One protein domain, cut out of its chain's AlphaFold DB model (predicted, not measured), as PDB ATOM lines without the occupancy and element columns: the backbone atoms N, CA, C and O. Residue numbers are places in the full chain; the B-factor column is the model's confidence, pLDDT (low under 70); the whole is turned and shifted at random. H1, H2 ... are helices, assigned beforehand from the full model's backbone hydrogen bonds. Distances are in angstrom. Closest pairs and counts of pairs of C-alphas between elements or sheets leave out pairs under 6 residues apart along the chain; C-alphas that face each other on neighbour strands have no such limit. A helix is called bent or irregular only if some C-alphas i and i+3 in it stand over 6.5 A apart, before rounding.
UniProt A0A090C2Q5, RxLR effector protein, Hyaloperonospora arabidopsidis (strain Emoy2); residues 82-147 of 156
ATOM      1  N   PHE A  82     261.403 297.013 237.862       56.66
ATOM      2  CA  PHE A  82     261.854 298.387 237.848       56.66
ATOM      3  C   PHE A  82     262.770 298.542 236.633       56.66
ATOM      4  O   PHE A  82     263.455 297.603 236.219       56.66
ATOM      5  N   ILE A  83     262.735 299.717 236.004       57.50
ATOM      6  CA  ILE A  83     263.592 300.013 234.843       57.50
ATOM      7  C   ILE A  83     265.067 299.743 235.200       57.50
ATOM      8  O   ILE A  83     265.849 299.351 234.344       57.50
ATOM      9  N   GLU A  84     265.384 299.856 236.486       60.41
ATOM     10  CA  GLU A  84     266.633 299.525 237.161       60.41
ATOM     11  C   GLU A  84     267.073 298.061 236.987       60.41
ATOM     12  O   GLU A  84     268.198 297.819 236.555       60.41
ATOM     13  N   ASP A  85     266.184 297.087 237.218       61.03
ATOM     14  CA  ASP A  85     266.481 295.659 237.003       61.03
ATOM     15  C   ASP A  85     266.760 295.386 235.523       61.03
ATOM     16  O   ASP A  85     267.706 294.687 235.168       61.03
ATOM     17  N   LYS A  86     265.977 296.013 234.636       62.19
ATOM     18  CA  LYS A  86     266.173 295.888 233.186       62.19
ATOM     19  C   LYS A  86     267.469 296.527 232.717       62.19
ATOM     20  O   LYS A  86     268.076 296.023 231.777       62.19
ATOM     21  N   LEU A  87     267.875 297.632 233.338       64.94
ATOM     22  CA  LEU A  87     269.138 298.275 233.030       64.94
ATOM     23  C   LEU A  87     270.293 297.373 233.461       64.94
ATOM     24  O   LEU A  87     271.179 297.109 232.656       64.94
ATOM     25  N   LYS A  88     270.248 296.845 234.684       65.44
ATOM     26  CA  LYS A  88     271.254 295.910 235.190       65.44
ATOM     27  C   LYS A  88     271.363 294.661 234.311       65.44
ATOM     28  O   LYS A  88     272.470 294.280 233.941       65.44
ATOM     29  N   ASP A  89     270.232 294.099 233.889       65.69
ATOM     30  CA  ASP A  89     270.195 292.985 232.937       65.69
ATOM     31  C   ASP A  89     270.764 293.390 231.568       65.69
ATOM     32  O   ASP A  89     271.539 292.644 230.972       65.69
ATOM     33  N   SER A  90     270.452 294.589 231.071       61.09
ATOM     34  CA  SER A  90     270.976 295.082 229.789       61.09
ATOM     35  C   SER A  90     272.475 295.391 229.816       61.09
ATOM     36  O   SER A  90     273.124 295.294 228.780       61.09
ATOM     37  N   LEU A  91     273.034 295.715 230.984       66.88
ATOM     38  CA  LEU A  91     274.469 295.940 231.191       66.88
ATOM     39  C   LEU A  91     275.228 294.649 231.526       66.88
ATOM     40  O   LEU A  91     276.455 294.639 231.529       66.88
ATOM     41  N   SER A  92     274.521 293.548 231.798       66.62
ATOM     42  CA  SER A  92     275.146 292.248 232.068       66.62
ATOM     43  C   SER A  92     275.756 291.603 230.816       66.62
ATOM     44  O   SER A  92     276.648 290.763 230.931       66.62
ATOM     45  N   SER A  93     275.311 292.014 229.621       70.56
ATOM     46  CA  SER A  93     275.887 291.586 228.346       70.56
ATOM     47  C   SER A  93     276.857 292.638 227.802       70.56
ATOM     48  O   SER A  93     276.572 293.837 227.736       70.56
ATOM     49  N   LEU A  94     278.041 292.177 227.400       66.25
ATOM     50  CA  LEU A  94     279.084 293.041 226.854       66.25
ATOM     51  C   LEU A  94     278.670 293.624 225.491       66.25
ATOM     52  O   LEU A  94     278.886 294.805 225.243       66.25
ATOM     53  N   GLU A  95     277.996 292.837 224.644       70.81
ATOM     54  CA  GLU A  95     277.545 293.285 223.315       70.81
ATOM     55  C   GLU A  95     276.523 294.426 223.386       70.81
ATOM     56  O   GLU A  95     276.533 295.339 222.559       70.81
ATOM     57  N   THR A  96     275.618 294.384 224.363       69.50
ATOM     58  CA  THR A  96     274.607 295.431 224.557       69.50
ATOM     59  C   THR A  96     275.219 296.702 225.125       69.50
ATOM     60  O   THR A  96     274.788 297.794 224.756       69.50
ATOM     61  N   THR A  97     276.250 296.563 225.958       74.19
ATOM     62  CA  THR A  97     276.996 297.689 226.527       74.19
ATOM     63  C   THR A  97     277.784 298.433 225.445       74.19
ATOM     64  O   THR A  97     277.671 299.653 225.348       74.19
ATOM     65  N   THR A  98     278.485 297.717 224.557       77.31
ATOM     66  CA  THR A  98     279.210 298.340 223.435       77.31
ATOM     67  C   THR A  98     278.270 299.109 222.508       77.31
ATOM     68  O   THR A  98     278.534 300.267 222.204       77.31
ATOM     69  N   ARG A  99     277.106 298.541 222.155       79.56
ATOM     70  CA  ARG A  99     276.096 299.259 221.349       79.56
ATOM     71  C   ARG A  99     275.563 300.519 222.028       79.56
ATOM     72  O   ARG A  99     275.135 301.454 221.350       79.56
ATOM     73  N   PHE A 100     275.514 300.524 223.358       77.38
ATOM     74  CA  PHE A 100     275.120 301.698 224.128       77.38
ATOM     75  C   PHE A 100     276.159 302.811 223.992       77.38
ATOM     76  O   PHE A 100     275.789 303.955 223.733       77.38
ATOM     77  N   TYR A 101     277.442 302.460 224.093       84.12
ATOM     78  CA  TYR A 101     278.545 303.395 223.892       84.12
ATOM     79  C   TYR A 101     278.606 303.914 222.458       84.12
ATOM     80  O   TYR A 101     278.700 305.125 222.281       84.12
ATOM     81  N   ASP A 102     278.441 303.043 221.458       83.56
ATOM     82  CA  ASP A 102     278.378 303.439 220.047       83.56
ATOM     83  C   ASP A 102     277.301 304.511 219.834       83.56
ATOM     84  O   ASP A 102     277.574 305.576 219.287       83.56
ATOM     85  N   ARG A 103     276.080 304.291 220.348       81.19
ATOM     86  CA  ARG A 103     274.989 305.272 220.225       81.19
ATOM     87  C   ARG A 103     275.289 306.587 220.921       81.19
ATOM     88  O   ARG A 103     274.899 307.638 220.414       81.19
ATOM     89  N   TRP A 104     275.888 306.543 222.108       82.38
ATOM     90  CA  TRP A 104     276.229 307.761 222.834       82.38
ATOM     91  C   TRP A 104     277.299 308.568 222.105       82.38
ATOM     92  O   TRP A 104     277.154 309.786 221.982       82.38
ATOM     93  N   TYR A 105     278.286 307.874 221.545       82.44
ATOM     94  CA  TYR A 105     279.357 308.460 220.759       82.44
ATOM     95  C   TYR A 105     278.840 309.056 219.442       82.44
ATOM     96  O   TYR A 105     279.071 310.229 219.168       82.44
ATOM     97  N   GLU A 106     278.043 308.305 218.675       83.88
ATOM     98  CA  GLU A 106     277.407 308.775 217.431       83.88
ATOM     99  C   GLU A 106     276.471 309.970 217.655       83.88
ATOM    100  O   GLU A 106     276.348 310.845 216.801       83.88
ATOM    101  N   SER A 107     275.814 310.027 218.816       78.75
ATOM    102  CA  SER A 107     274.952 311.155 219.190       78.75
ATOM    103  C   SER A 107     275.743 312.390 219.643       78.75
ATOM    104  O   SER A 107     275.139 313.431 219.903       78.75
ATOM    105  N   GLY A 108     277.071 312.291 219.763       81.25
ATOM    106  CA  GLY A 108     277.946 313.382 220.191       81.25
ATOM    107  C   GLY A 108     277.847 313.711 221.681       81.25
ATOM    108  O   GLY A 108     278.112 314.849 222.072       81.25
ATOM    109  N   TYR A 109     277.440 312.755 222.524       80.62
ATOM    110  CA  TYR A 109     277.383 312.988 223.964       80.62
ATOM    111  C   TYR A 109     278.786 313.015 224.565       80.62
ATOM    112  O   TYR A 109     279.535 312.038 224.480       80.62
ATOM    113  N   SER A 110     279.120 314.114 225.245       82.38
ATOM    114  CA  SER A 110     280.378 314.197 225.986       82.38
ATOM    115  C   SER A 110     280.329 313.347 227.255       82.38
ATOM    116  O   SER A 110     279.267 313.124 227.845       82.38
ATOM    117  N   ILE A 111     281.503 312.914 227.717       83.81
ATOM    118  CA  ILE A 111     281.656 312.145 228.960       83.81
ATOM    119  C   ILE A 111     280.980 312.880 230.133       83.81
ATOM    120  O   ILE A 111     280.230 312.279 230.900       83.81
ATOM    121  N   GLU A 112     281.155 314.201 230.228       82.75
ATOM    122  CA  GLU A 112     280.541 315.031 231.272       82.75
ATOM    123  C   GLU A 112     279.008 315.063 231.203       82.75
ATOM    124  O   GLU A 112     278.335 315.067 232.236       82.75
ATOM    125  N   GLN A 113     278.433 315.085 229.995       77.94
ATOM    126  CA  GLN A 113     276.980 315.053 229.813       77.94
ATOM    127  C   GLN A 113     276.393 313.717 230.266       77.94
ATOM    128  O   GLN A 113     275.344 313.703 230.913       77.94
ATOM    129  N   VAL A 114     277.087 312.618 229.965       79.06
ATOM    130  CA  VAL A 114     276.700 311.270 230.391       79.06
ATOM    131  C   VAL A 114     276.791 311.146 231.912       79.06
ATOM    132  O   VAL A 114     275.808 310.761 232.542       79.06
ATOM    133  N   ILE A 115     277.910 311.560 232.519       80.56
ATOM    134  CA  ILE A 115     278.098 311.551 233.980       80.56
ATOM    135  C   ILE A 115     277.002 312.354 234.678       80.56
ATOM    136  O   ILE A 115     276.350 311.842 235.584       80.56
ATOM    137  N   ARG A 116     276.745 313.587 234.229       76.44
ATOM    138  CA  ARG A 116     275.729 314.450 234.842       76.44
ATOM    139  C   ARG A 116     274.323 313.865 234.719       76.44
ATOM    140  O   ARG A 116     273.552 313.938 235.671       76.44
ATOM    141  N   GLY A 117     273.987 313.271 233.571       73.25
ATOM    142  CA  GLY A 117     272.692 312.616 233.368       73.25
ATOM    143  C   GLY A 117     272.497 311.392 234.266       73.25
ATOM    144  O   GLY A 117     271.397 311.163 234.771       73.25
ATOM    145  N   LEU A 118     273.571 310.638 234.501       75.06
ATOM    146  CA  LEU A 118     273.591 309.484 235.397       75.06
ATOM    147  C   LEU A 118     273.505 309.904 236.876       75.06
ATOM    148  O   LEU A 118     272.742 309.313 237.635       75.06
ATOM    149  N   GLU A 119     274.221 310.955 237.279       70.69
ATOM    150  CA  GLU A 119     274.244 311.472 238.657       70.69
ATOM    151  C   GLU A 119     272.917 312.138 239.070       70.69
ATOM    152  O   GLU A 119     272.473 312.025 240.216       70.69
ATOM    153  N   GLU A 120     272.234 312.797 238.128       66.44
ATOM    154  CA  GLU A 120     270.916 313.394 238.366       66.44
ATOM    155  C   GLU A 120     269.832 312.322 238.591       66.44
ATOM    156  O   GLU A 120     268.856 312.553 239.316       66.44
ATOM    157  N   SER A 121     270.034 311.113 238.054       64.12
ATOM    158  CA  SER A 121     269.225 309.942 238.385       64.12
ATOM    159  C   SER A 121     269.621 309.414 239.771       64.12
ATOM    160  O   SER A 121     270.357 308.449 239.930       64.12
ATOM    161  N   LYS A 122     269.147 310.094 240.823       56.16
ATOM    162  CA  LYS A 122     269.395 309.792 242.249       56.16
ATOM    163  C   LYS A 122     268.824 308.437 242.730       56.16
ATOM    164  O   LYS A 122     268.319 308.347 243.850       56.16
ATOM    165  N   SER A 123     268.876 307.372 241.932       62.03
ATOM    166  CA  SER A 123     268.644 306.009 242.411       62.03
ATOM    167  C   SER A 123     269.884 305.567 243.186       62.03
ATOM    168  O   SER A 123     270.909 305.194 242.610       62.03
ATOM    169  N   ARG A 124     269.795 305.650 244.517       59.44
ATOM    170  CA  ARG A 124     270.879 305.304 245.449       59.44
ATOM    171  C   ARG A 124     271.395 303.872 245.241       59.44
ATOM    172  O   ARG A 124     272.568 303.617 245.482       59.44
ATOM    173  N   ASP A 125     270.535 302.997 244.727       62.94
ATOM    174  CA  ASP A 125     270.793 301.570 244.524       62.94
ATOM    175  C   ASP A 125     271.584 301.250 243.241       62.94
ATOM    176  O   ASP A 125     272.150 300.167 243.123       62.94
ATOM    177  N   LEU A 126     271.683 302.196 242.296       65.56
ATOM    178  CA  LEU A 126     272.401 302.022 241.022       65.56
ATOM    179  C   LEU A 126     273.638 302.908 240.884       65.56
ATOM    180  O   LEU A 126     274.265 302.933 239.826       65.56
ATOM    181  N   ASN A 127     274.014 303.632 241.937       72.38
ATOM    182  CA  ASN A 127     275.130 304.572 241.880       72.38
ATOM    183  C   ASN A 127     276.432 303.898 241.409       72.38
ATOM    184  O   ASN A 127     277.143 304.427 240.560       72.38
ATOM    185  N   GLU A 128     276.711 302.686 241.895       74.38
ATOM    186  CA  GLU A 128     277.884 301.911 241.470       74.38
ATOM    187  C   GLU A 128     277.810 301.494 239.996       74.38
ATOM    188  O   GLU A 128     278.811 301.558 239.284       74.38
ATOM    189  N   THR A 129     276.624 301.103 239.523       74.56
ATOM    190  CA  THR A 129     276.393 300.660 238.139       74.56
ATOM    191  C   THR A 129     276.482 301.828 237.161       74.56
ATOM    192  O   THR A 129     277.030 301.702 236.073       74.56
ATOM    193  N   TYR A 130     275.987 302.994 237.557       76.81
ATOM    194  CA  TYR A 130     276.108 304.220 236.782       76.81
ATOM    195  C   TYR A 130     277.536 304.755 236.755       76.81
ATOM    196  O   TYR A 130     278.009 305.176 235.700       76.81
ATOM    197  N   MET A 131     278.258 304.678 237.875       79.50
ATOM    198  CA  MET A 131     279.676 305.022 237.908       79.50
ATOM    199  C   MET A 131     280.518 304.089 237.034       79.50
ATOM    200  O   MET A 131     281.422 304.565 236.348       79.50
ATOM    201  N   SER A 132     280.248 302.779 237.037       80.06
ATOM    202  CA  SER A 132     280.970 301.841 236.172       80.06
ATOM    203  C   SER A 132     280.662 302.079 234.694       80.06
ATOM    204  O   SER A 132     281.580 302.053 233.877       80.06
ATOM    205  N   LEU A 133     279.411 302.405 234.362       80.94
ATOM    206  CA  LEU A 133     278.986 302.740 233.004       80.94
ATOM    207  C   LEU A 133     279.640 304.027 232.490       80.94
ATOM    208  O   LEU A 133     280.142 304.063 231.371       80.94
ATOM    209  N   ALA A 134     279.691 305.067 233.324       82.44
ATOM    210  CA  ALA A 134     280.366 306.317 232.991       82.44
ATOM    211  C   ALA A 134     281.869 306.113 232.750       82.44
ATOM    212  O   ALA A 134     282.413 306.617 231.770       82.44
ATOM    213  N   LYS A 135     282.535 305.340 233.619       84.88
ATOM    214  CA  LYS A 135     283.954 304.989 233.450       84.88
ATOM    215  C   LYS A 135     284.192 304.177 232.178       84.88
ATOM    216  O   LYS A 135     285.153 304.444 231.467       84.88
ATOM    217  N   GLY A 136     283.321 303.211 231.888       85.31
ATOM    218  CA  GLY A 136     283.411 302.398 230.677       85.31
ATOM    219  C   GLY A 136     283.229 303.224 229.404       85.31
ATOM    220  O   GLY A 136     283.987 303.045 228.456       85.31
ATOM    221  N   TYR A 137     282.295 304.177 229.407       82.69
ATOM    222  CA  TYR A 137     282.119 305.097 228.286       82.69
ATOM    223  C   TYR A 137     283.322 306.029 228.102       82.69
ATOM    224  O   TYR A 137     283.768 306.219 226.978       82.69
ATOM    225  N   ALA A 138     283.893 306.563 229.187       85.56
ATOM    226  CA  ALA A 138     285.095 307.395 229.106       85.56
ATOM    227  C   ALA A 138     286.270 306.650 228.450       85.56
ATOM    228  O   ALA A 138     286.884 307.175 227.527       85.56
ATOM    229  N   ALA A 139     286.514 305.402 228.863       87.31
ATOM    230  CA  ALA A 139     287.544 304.557 228.260       87.31
ATOM    231  C   ALA A 139     287.254 304.230 226.783       87.31
ATOM    232  O   ALA A 139     288.171 304.163 225.973       87.31
ATOM    233  N   TYR A 140     285.980 304.044 226.420       85.81
ATOM    234  CA  TYR A 140     285.570 303.814 225.033       85.81
ATOM    235  C   TYR A 140     285.823 305.038 224.138       85.81
ATOM    236  O   TYR A 140     286.308 304.890 223.019       85.81
ATOM    237  N   VAL A 141     285.505 306.243 224.622       85.56
ATOM    238  CA  VAL A 141     285.762 307.500 223.898       85.56
ATOM    239  C   VAL A 141     287.262 307.686 223.680       85.56
ATOM    240  O   VAL A 141     287.676 307.959 222.558       85.56
ATOM    241  N   GLU A 142     288.071 307.464 224.717       87.12
ATOM    242  CA  GLU A 142     289.534 307.551 224.642       87.12
ATOM    243  C   GLU A 142     290.119 306.543 223.635       87.12
ATOM    244  O   GLU A 142     290.950 306.904 222.806       87.12
ATOM    245  N   ASP A 143     289.651 305.289 223.637       85.31
ATOM    246  CA  ASP A 143     290.068 304.272 222.659       85.31
ATOM    247  C   ASP A 143     289.682 304.657 221.220       85.31
ATOM    248  O   ASP A 143     290.483 304.512 220.294       85.31
ATOM    249  N   LYS A 144     288.484 305.218 221.017       82.94
ATOM    250  CA  LYS A 144     288.042 305.715 219.706       82.94
ATOM    251  C   LYS A 144     288.859 306.902 219.217       82.94
ATOM    252  O   LYS A 144     289.222 306.941 218.043       82.94
ATOM    253  N   GLU A 145     289.164 307.853 220.091       79.44
ATOM    254  CA  GLU A 145     289.998 309.008 219.752       79.44
ATOM    255  C   GLU A 145     291.421 308.564 219.380       79.44
ATOM    256  O   GLU A 145     291.909 308.932 218.312       79.44
ATOM    257  N   ASN A 146     292.018 307.654 220.157       76.94
ATOM    258  CA  ASN A 146     293.343 307.089 219.878       76.94
ATOM    259  C   ASN A 146     293.393 306.272 218.571       76.94
ATOM    260  O   ASN A 146     294.407 306.268 217.875       76.94
ATOM    261  N   GLN A 147     292.307 305.586 218.201       65.44
ATOM    262  CA  GLN A 147     292.204 304.871 216.918       65.44
ATOM    263  C   GLN A 147     292.076 305.813 215.714       65.44
ATOM    264  O   GLN A 147     292.444 305.436 214.602       65.44
TER     265      GLN A 147
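AT A GLANCE: This is residues 82 to 147 of the 156 residues of the protein "RxLR effector protein" of Hyaloperonospora arabidopsidis (strain Emoy2) (UniProt A0A090C2Q5). A helical hairpin, H3 and H4 side by side, is joined by an L of two helices, H1 and H2, whose second arm H2 comes in at a steep angle to H4. H4 is much the longest helix and runs along the longest dimension of the domain. The printed part has 66 residues with four named helices, in the order H1 H2 H3 H4, and no named strand; the class is all helix. It is compact, with a radius of gyration of the C-alphas of 11.8 A, and elongated, with spans of 36 by 24 by 18 A.

HOW THE PARTS SIT: H1, residues 83 to 91, and H2, residues 94 to 106, only just touch, with 3 pairs of C-alphas within 8 A, and only at the corner by their tight link. Their closest C-alphas are those of Leu 91 and Thr 97, 5.6 A apart, and their lines are about perpendicular at 79 degrees. H2 and H4, residues 124 to 147, only just touch, also with 3 pairs, through residues 101 to 105 of H2 and 137 to 141 of H4; the closest C-alphas, of Tyr 101 and Tyr 137, are 5.9 A apart. They run the same way at a steep tilt of 66 degrees. H3, residues 111 to 120, is apart from H1, and only just apart from H2, with the closest C-alphas at 8.3 A. H3 and H4 form a helical hairpin and touch with 11 pairs of C-alphas within 8 A, opposite ways at a shallow tilt of 7 degrees. H4 touches H3 with residues 127 to 138 alone, and the closest C-alphas of the two helices are those of Ile 115 and Ala 134, 5.8 A apart. H1 and H4 are close but not clearly touching; the closest C-alphas, of Glu 84 and Leu 126, are 7.4 A apart. Every O i to N i+4 pair is within hydrogen-bond range in H1, H2 and H3, and 18 of 20 are in H4.

IN THESE COORDINATES: H1 begins at C-alpha 83 at (263.592, 300.013, 234.843) and is 12.2 A long from first to last C-alpha. H2 is 18.4 A long and H3 is 14.3 A long; H3 begins at C-alpha 111 at (281.656, 312.145, 228.960). H4 is 35.6 A long and ends at C-alpha 147 at (292.204, 304.871, 216.918). H4 is irregular: C-alphas 125 and 128 are 7.7 A apart.

THE WHOLE: The two C-alphas farthest apart are those of Phe 82 and Gln 147, 37.4 A. The printed part has no cut, and its three links are tight. The mean pLDDT of the printed part is 74.6, and 21 residues are under 70: residues 82 to 92, 94, 96, 120 to 126 and 147.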